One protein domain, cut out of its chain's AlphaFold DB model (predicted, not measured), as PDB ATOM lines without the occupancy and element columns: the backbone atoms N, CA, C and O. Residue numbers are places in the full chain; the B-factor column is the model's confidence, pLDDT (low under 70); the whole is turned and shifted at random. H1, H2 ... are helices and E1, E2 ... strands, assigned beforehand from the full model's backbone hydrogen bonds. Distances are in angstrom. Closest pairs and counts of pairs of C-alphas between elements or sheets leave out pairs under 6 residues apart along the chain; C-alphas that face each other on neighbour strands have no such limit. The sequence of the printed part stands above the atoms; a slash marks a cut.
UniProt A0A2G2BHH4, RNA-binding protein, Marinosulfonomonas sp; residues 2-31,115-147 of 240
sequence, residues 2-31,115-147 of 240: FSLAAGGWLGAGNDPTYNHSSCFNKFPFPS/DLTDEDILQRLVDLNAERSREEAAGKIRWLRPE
ATOM      1  N   PHE A   2     197.054 202.977 203.026       85.81
ATOM      2  CA  PHE A   2     196.202 202.502 201.917       85.81
ATOM      3  C   PHE A   2     196.783 201.282 201.193       85.81
ATOM      4  O   PHE A   2     196.098 200.291 200.981       85.81
ATOM      5  N   SER A   3     198.078 201.324 200.871       84.44
ATOM      6  CA  SER A   3     198.783 200.219 200.214       84.44
ATOM      7  C   SER A   3     198.830 198.929 201.040       84.44
ATOM      8  O   SER A   3     198.965 197.864 200.449       84.44
ATOM      9  N   LEU A   4     198.714 199.015 202.369       85.00
ATOM     10  CA  LEU A   4     198.641 197.854 203.262       85.00
ATOM     11  C   LEU A   4     197.225 197.267 203.277       85.00
ATOM     12  O   LEU A   4     197.068 196.054 203.282       85.00
ATOM     13  N   ALA A   5     196.199 198.124 203.228       84.44
ATOM     14  CA  ALA A   5     194.799 197.703 203.190       84.44
ATOM     15  C   ALA A   5     194.376 197.151 201.813       84.44
ATOM     16  O   ALA A   5     193.617 196.190 201.734       84.44
ATOM     17  N   ALA A   6     194.864 197.755 200.726       83.31
ATOM     18  CA  ALA A   6     194.518 197.393 199.349       83.31
ATOM     19  C   ALA A   6     195.491 196.388 198.703       83.31
ATOM     20  O   ALA A   6     195.186 195.815 197.654       83.31
ATOM     21  N   GLY A   7     196.686 196.228 199.278       83.88
ATOM     22  CA  GLY A   7     197.738 195.351 198.774       83.88
ATOM     23  C   GLY A   7     197.467 193.868 199.014       83.88
ATOM     24  O   GLY A   7     196.491 193.473 199.646       83.88
ATOM     25  N   GLY A   8     198.349 193.029 198.470       85.25
ATOM     26  CA  GLY A   8     198.335 191.591 198.741       85.25
ATOM     27  C   GLY A   8     199.227 191.237 199.927       85.25
ATOM     28  O   GLY A   8     200.003 192.067 200.394       85.25
ATOM     29  N   TRP A   9     199.211 189.973 200.331       85.06
ATOM     30  CA  TRP A   9     200.049 189.444 201.412       85.06
ATOM     31  C   TRP A   9     200.842 188.242 200.897       85.06
ATOM     32  O   TRP A   9     200.302 187.444 200.125       85.06
ATOM     33  N   LEU A  10     202.111 188.110 201.291       83.12
ATOM     34  CA  LEU A  10     202.965 186.991 200.886       83.12
ATOM     35  C   LEU A  10     203.658 186.334 202.086       83.12
ATOM     36  O   LEU A  10     204.128 187.005 203.000       83.12
ATOM     37  N   GLY A  11     203.769 185.005 202.029       78.12
ATOM     38  CA  GLY A  11     204.519 184.208 203.000       78.12
ATOM     39  C   GLY A  11     203.785 183.969 204.321       78.12
ATOM     40  O   GLY A  11     202.659 184.408 204.525       78.12
ATOM     41  N   ALA A  12     204.439 183.239 205.229       65.25
ATOM     42  CA  ALA A  12     203.893 182.917 206.553       65.25
ATOM     43  C   ALA A  12     203.906 184.114 207.526       65.25
ATOM     44  O   ALA A  12     203.253 184.057 208.565       65.25
ATOM     45  N   GLY A  13     204.647 185.181 207.198       69.75
ATOM     46  CA  GLY A  13     204.763 186.397 208.006       69.75
ATOM     47  C   GLY A  13     203.711 187.470 207.714       69.75
ATOM     48  O   GLY A  13     203.713 188.488 208.395       69.75
ATOM     49  N   ASN A  14     202.819 187.256 206.736       70.75
ATOM     50  CA  ASN A  14     201.934 188.297 206.201       70.75
ATOM     51  C   ASN A  14     202.725 189.551 205.796       70.75
ATOM     52  O   ASN A  14     202.401 190.667 206.202       70.75
ATOM     53  N   ASP A  15     203.768 189.373 204.982       79.06
ATOM     54  CA  ASP A  15     204.517 190.514 204.473       79.06
ATOM     55  C   ASP A  15     203.656 191.245 203.428       79.06
ATOM     56  O   ASP A  15     203.166 190.613 202.479       79.06
ATOM     57  N   PRO A  16     203.431 192.563 203.578       82.00
ATOM     58  CA  PRO A  16     202.610 193.314 202.647       82.00
ATOM     59  C   PRO A  16     203.301 193.412 201.286       82.00
ATOM     60  O   PRO A  16     204.488 193.724 201.172       82.00
ATOM     61  N   THR A  17     202.531 193.198 200.225       86.25
ATOM     62  CA  THR A  17     203.006 193.286 198.843       86.25
ATOM     63  C   THR A  17     202.306 194.407 198.095       86.25
ATOM     64  O   THR A  17     201.077 194.521 198.064       86.25
ATOM     65  N   TYR A  18     203.115 195.237 197.442       89.19
ATOM     66  CA  TYR A  18     202.632 196.318 196.599       89.19
ATOM     67  C   TYR A  18     202.410 195.827 195.166       89.19
ATOM     68  O   TYR A  18     203.315 195.264 194.549       89.19
ATOM     69  N   ASN A  19     201.235 196.103 194.595       89.50
ATOM     70  CA  ASN A  19     200.985 195.924 193.167       89.50
ATOM     71  C   ASN A  19     200.315 197.172 192.582       89.50
ATOM     72  O   ASN A  19     199.406 197.743 193.178       89.50
ATOM     73  N   HIS A  20     200.759 197.601 191.400       86.31
ATOM     74  CA  HIS A  20     200.298 198.856 190.799       86.31
ATOM     75  C   HIS A  20     198.788 198.852 190.491       86.31
ATOM     76  O   HIS A  20     198.136 199.881 190.640       86.31
ATOM     77  N   SER A  21     198.216 197.700 190.126       87.56
ATOM     78  CA  SER A  21     196.794 197.578 189.780       87.56
ATOM     79  C   SER A  21     195.862 197.856 190.966       87.56
ATOM     80  O   SER A  21     194.863 198.559 190.822       87.56
ATOM     81  N   SER A  22     196.194 197.341 192.150       86.00
ATOM     82  CA  SER A  22     195.356 197.487 193.349       86.00
ATOM     83  C   SER A  22     195.746 198.704 194.179       86.00
ATOM     84  O   SER A  22     194.867 199.368 194.715       86.00
ATOM     85  N   CYS A  23     197.043 199.021 194.253       88.81
ATOM     86  CA  CYS A  23     197.543 200.078 195.128       88.81
ATOM     87  C   CYS A  23     197.670 201.437 194.435       88.81
ATOM     88  O   CYS A  23     197.391 202.441 195.070       88.81
ATOM     89  N   PHE A  24     198.103 201.504 193.171       90.00
ATOM     90  CA  PHE A  24     198.346 202.792 192.503       90.00
ATOM     91  C   PHE A  24     197.138 203.254 191.692       90.00
ATOM     92  O   PHE A  24     196.638 204.355 191.889       90.00
ATOM     93  N   ASN A  25     196.651 202.399 190.791       87.12
ATOM     94  CA  ASN A  25     195.628 202.777 189.814       87.12
ATOM     95  C   ASN A  25     194.293 203.159 190.465       87.12
ATOM     96  O   ASN A  25     193.545 203.944 189.898       87.12
ATOM     97  N   LYS A  26     194.000 202.593 191.640       87.38
ATOM     98  CA  LYS A  26     192.776 202.849 192.411       87.38
ATOM     99  C   LYS A  26     192.970 203.887 193.515       87.38
ATOM    100  O   LYS A  26     192.052 204.115 194.295       87.38
ATOM    101  N   PHE A  27     194.166 204.460 193.649       91.69
ATOM    102  CA  PHE A  27     194.412 205.443 194.692       91.69
ATOM    103  C   PHE A  27     193.763 206.777 194.304       91.69
ATOM    104  O   PHE A  27     194.066 207.316 193.234       91.69
ATOM    105  N   PRO A  28     192.877 207.335 195.145       92.44
ATOM    106  CA  PRO A  28     192.137 208.540 194.801       92.44
ATOM    107  C   PRO A  28     193.000 209.784 195.044       92.44
ATOM    108  O   PRO A  28     192.853 210.455 196.057       92.44
ATOM    109  N   PHE A  29     193.909 210.098 194.118       92.88
ATOM    110  CA  PHE A  29     194.825 211.237 194.250       92.88
ATOM    111  C   PHE A  29     194.096 212.592 194.419       92.88
ATOM    112  O   PHE A  29     193.040 212.816 193.805       92.88
ATOM    113  N   PRO A  30     194.679 213.533 195.194       93.12
ATOM    114  CA  PRO A  30     194.134 214.874 195.339       93.12
ATOM    115  C   PRO A  30     194.393 215.700 194.072       93.12
ATOM    116  O   PRO A  30     195.100 215.282 193.154       93.12
ATOM    117  N   SER A  31     193.838 216.909 194.025       90.38
ATOM    118  CA  SER A  31     194.102 217.886 192.962       90.38
ATOM    119  C   SER A  31     194.874 219.078 193.538       90.38
ATOM    120  O   SER A  31     194.263 220.110 193.815       90.38
ATOM    121  N   ASP A 115     195.876 215.912 211.751       90.00
ATOM    122  CA  ASP A 115     195.781 215.131 212.990       90.00
ATOM    123  C   ASP A 115     194.796 213.955 212.881       90.00
ATOM    124  O   ASP A 115     194.315 213.435 213.887       90.00
ATOM    125  N   LEU A 116     194.484 213.531 211.653       90.81
ATOM    126  CA  LEU A 116     193.586 212.408 211.412       90.81
ATOM    127  C   LEU A 116     194.210 211.082 211.841       90.81
ATOM    128  O   LEU A 116     195.394 210.828 211.619       90.81
ATOM    129  N   THR A 117     193.369 210.210 212.397       92.38
ATOM    130  CA  THR A 117     193.773 208.840 212.697       92.38
ATOM    131  C   THR A 117     193.921 208.017 211.424       92.38
ATOM    132  O   THR A 117     193.390 208.345 210.356       92.38
ATOM    133  N   ASP A 118     194.611 206.892 211.570       89.62
ATOM    134  CA  ASP A 118     194.829 205.949 210.491       89.62
ATOM    135  C   ASP A 118     193.505 205.458 209.860       89.62
ATOM    136  O   ASP A 118     193.336 205.417 208.635       89.62
ATOM    137  N   GLU A 119     192.523 205.164 210.712       90.25
ATOM    138  CA  GLU A 119     191.181 204.728 210.320       90.25
ATOM    139  C   GLU A 119     190.396 205.839 209.608       90.25
ATOM    140  O   GLU A 119     189.773 205.583 208.573       90.25
ATOM    141  N   ASP A 120     190.480 207.084 210.088       93.19
ATOM    142  CA  ASP A 120     189.797 208.227 209.470       93.19
ATOM    143  C   ASP A 120     190.324 208.521 208.064       93.19
ATOM    144  O   ASP A 120     189.551 208.799 207.142       93.19
ATOM    145  N   ILE A 121     191.645 208.457 207.877       93.50
ATOM    146  CA  ILE A 121     192.278 208.631 206.565       93.50
ATOM    147  C   ILE A 121     191.790 207.538 205.611       93.50
ATOM    148  O   ILE A 121     191.419 207.837 204.474       93.50
ATOM    149  N   LEU A 122     191.764 206.278 206.056       92.81
ATOM    150  CA  LEU A 122     191.281 205.167 205.236       92.81
ATOM    151  C   LEU A 122     189.813 205.346 204.849       92.81
ATOM    152  O   LEU A 122     189.484 205.196 203.671       92.81
ATOM    153  N   GLN A 123     188.950 205.724 205.793       92.56
ATOM    154  CA  GLN A 123     187.535 205.963 205.520       92.56
ATOM    155  C   GLN A 123     187.348 207.081 204.487       92.56
ATOM    156  O   GLN A 123     186.663 206.892 203.481       92.56
ATOM    157  N   ARG A 124     188.037 208.215 204.658       94.69
ATOM    158  CA  ARG A 124     187.973 209.336 203.705       94.69
ATOM    159  C   ARG A 124     188.487 208.959 202.317       94.69
ATOM    160  O   ARG A 124     187.917 209.399 201.320       94.69
ATOM    161  N   LEU A 125     189.540 208.143 202.227       94.19
ATOM    162  CA  LEU A 125     190.034 207.625 200.947       94.19
ATOM    163  C   LEU A 125     189.000 206.710 200.277       94.19
ATOM    164  O   LEU A 125     188.799 206.812 199.068       94.19
ATOM    165  N   VAL A 126     188.323 205.842 201.033       91.50
ATOM    166  CA  VAL A 126     187.257 204.976 200.500       91.50
ATOM    167  C   VAL A 126     186.091 205.811 199.970       91.50
ATOM    168  O   VAL A 126     185.647 205.586 198.841       91.50
ATOM    169  N   ASP A 127     185.649 206.813 200.732       92.88
ATOM    170  CA  ASP A 127     184.561 207.711 200.336       92.88
ATOM    171  C   ASP A 127     184.918 208.510 199.077       92.88
ATOM    172  O   ASP A 127     184.123 208.589 198.132       92.88
ATOM    173  N   LEU A 128     186.147 209.034 199.021       93.38
ATOM    174  CA  LEU A 128     186.658 209.752 197.860       93.38
ATOM    175  C   LEU A 128     186.748 208.836 196.639       93.38
ATOM    176  O   LEU A 128     186.345 209.227 195.547       93.38
ATOM    177  N   ASN A 129     187.223 207.602 196.799       91.50
ATOM    178  CA  ASN A 129     187.279 206.642 195.700       91.50
ATOM    179  C   ASN A 129     185.877 206.291 195.171       91.50
ATOM    180  O   ASN A 129     185.672 206.226 193.956       91.50
ATOM    181  N   ALA A 130     184.890 206.132 196.059       90.06
ATOM    182  CA  ALA A 130     183.500 205.920 195.665       90.06
ATOM    183  C   ALA A 130     182.930 207.130 194.903       90.06
ATOM    184  O   ALA A 130     182.193 206.955 193.933       90.06
ATOM    185  N   GLU A 131     183.287 208.357 195.296       91.31
ATOM    186  CA  GLU A 131     182.959 209.567 194.535       91.31
ATOM    187  C   GLU A 131     183.592 209.551 193.141       91.31
ATOM    188  O   GLU A 131     182.882 209.752 192.157       91.31
ATOM    189  N   ARG A 132     184.890 209.242 193.030       90.44
ATOM    190  CA  ARG A 132     185.596 209.187 191.738       90.44
ATOM    191  C   ARG A 132     185.016 208.128 190.808       90.44
ATOM    192  O   ARG A 132     184.806 208.413 189.636       90.44
ATOM    193  N   SER A 133     184.650 206.962 191.337       87.88
ATOM    194  CA  SER A 133     183.974 205.923 190.551       87.88
ATOM    195  C   SER A 133     182.623 206.398 189.997       87.88
ATOM    196  O   SER A 133     182.295 206.110 188.847       87.88
ATOM    197  N   ARG A 134     181.844 207.174 190.770       89.94
ATOM    198  CA  ARG A 134     180.589 207.781 190.279       89.94
ATOM    199  C   ARG A 134     180.839 208.841 189.206       89.94
ATOM    200  O   ARG A 134     180.084 208.909 188.241       89.94
ATOM    201  N   GLU A 135     181.878 209.659 189.359       89.31
ATOM    202  CA  GLU A 135     182.260 210.651 188.347       89.31
ATOM    203  C   GLU A 135     182.673 209.991 187.029       89.31
ATOM    204  O   GLU A 135     182.213 210.411 185.968       89.31
ATOM    205  N   GLU A 136     183.478 208.931 187.090       87.69
ATOM    206  CA  GLU A 136     183.895 208.165 185.914       87.69
ATOM    207  C   GLU A 136     182.703 207.512 185.206       87.69
ATOM    208  O   GLU A 136     182.608 207.600 183.981       87.69
ATOM    209  N   ALA A 137     181.757 206.939 185.959       86.06
ATOM    210  CA  ALA A 137     180.511 206.398 185.410       86.06
ATOM    211  C   ALA A 137     179.655 207.481 184.724       86.06
ATOM    212  O   ALA A 137     179.012 207.221 183.711       86.06
ATOM    213  N   ALA A 138     179.700 208.718 185.228       87.81
ATOM    214  CA  ALA A 138     179.076 209.883 184.604       87.81
ATOM    215  C   ALA A 138     179.907 210.494 183.449       87.81
ATOM    216  O   ALA A 138     179.537 211.538 182.912       87.81
ATOM    217  N   GLY A 139     181.033 209.880 183.064       84.94
ATOM    218  CA  GLY A 139     181.916 210.339 181.983       84.94
ATOM    219  C   GLY A 139     182.920 211.433 182.377       84.94
ATOM    220  O   GLY A 139     183.664 211.930 181.529       84.94
ATOM    221  N   LYS A 140     182.990 211.816 183.656       86.94
ATOM    222  CA  LYS A 140     183.936 212.812 184.176       86.94
ATOM    223  C   LYS A 140     185.203 212.122 184.686       86.94
ATOM    224  O   LYS A 140     185.290 211.741 185.847       86.94
ATOM    225  N   ILE A 141     186.216 212.017 183.828       85.31
ATOM    226  CA  ILE A 141     187.531 211.480 184.216       85.31
ATOM    227  C   ILE A 141     188.446 212.603 184.715       85.31
ATOM    228  O   ILE A 141     188.720 213.568 183.998       85.31
ATOM    229  N   ARG A 142     188.960 212.455 185.940       85.62
ATOM    230  CA  ARG A 142     189.975 213.342 186.524       85.62
ATOM    231  C   ARG A 142     191.380 212.811 186.225       85.62
ATOM    232  O   ARG A 142     191.920 211.997 186.965       85.62
ATOM    233  N   TRP A 143     191.970 213.281 185.129       83.69
ATOM    234  CA  TRP A 143     193.337 212.929 184.738       83.69
ATOM    235  C   TRP A 143     194.368 213.562 185.682       83.69
ATOM    236  O   TRP A 143     194.353 214.773 185.895       83.69
ATOM    237  N   LEU A 144     195.284 212.753 186.216       83.44
ATOM    238  CA  LEU A 144     196.384 213.210 187.075       83.44
ATOM    239  C   LEU A 144     197.453 213.974 186.278       83.44
ATOM    240  O   LEU A 144     198.085 214.895 186.785       83.44
ATOM    241  N   ARG A 145     197.663 213.558 185.027       83.94
ATOM    242  CA  ARG A 145     198.633 214.095 184.067       83.94
ATOM    243  C   ARG A 145     197.948 214.224 182.702       83.94
ATOM    244  O   ARG A 145     198.215 213.399 181.822       83.94
ATOM    245  N   PRO A 146     197.007 215.173 182.532       83.69
ATOM    246  CA  PRO A 146     196.214 215.295 181.308       83.69
ATOM    247  C   PRO A 146     197.070 215.323 180.036       83.69
ATOM    248  O   PRO A 146     196.736 214.665 179.058       83.69
ATOM    249  N   GLU A 147     198.220 215.993 180.083       82.12
ATOM    250  CA  GLU A 147     199.158 216.143 178.970       82.12
ATOM    251  C   GLU A 147     199.795 214.823 178.496       82.12
ATOM    252  O   GLU A 147     200.201 214.722 177.343       82.12
TER     253      GLU A 147
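What this domain is: This is residues 2 to 31 and 115 to 147 of the 240 residues of the protein "RNA-binding protein" of Marinosulfonomonas sp (UniProt A0A2G2BHH4). One long helix, H3, runs past two short helices, H1 and H2, that touch each other, while a small strand hairpin, E1 and E2, makes one end of the longest axis. The printed part has 63 residues, in the order H1, E1, E2, H2, H3, with an antiparallel sheet E1 - E2. It is mostly helix and loose, with a radius of gyration of the C-alphas of 14.0 A and spans of 43 by 29 by 21 A.

Where its parts are: Find C-alpha 2 at (196.202, 202.502, 201.917), where H1, residues 2 to 6, begins. Next come E1, residues 8 to 10, E2, residues 15 to 17, and H2, residues 20 to 24. H3, residues 118 to 137, runs 28.9 A to C-alpha 137 at (180.511, 206.398, 185.410).

How they stand to each other: H1 touches H2, closest at the C-alphas of Ser 3 and Cys 23, 5.2 A. H1 and H3 are close but not clearly touching, closest at the C-alphas of Phe 2 and Leu 122, 6.5 A. H2 and H3 are apart. In the hairpin of E1 and E2, look for N 17 and O 8, 2.8 A, within hydrogen-bond range. Every O i to N i+4 pair is within range in H1, H2 and H3.

The domain as a whole: Residues 32 to 114 are not printed, and C-alphas 31 and 115 are 20.3 A apart across the cut. Residues 134 to 139, of which 134 to 137 belong to H3, stand free. Residues 12 to 13 have pLDDT under 70.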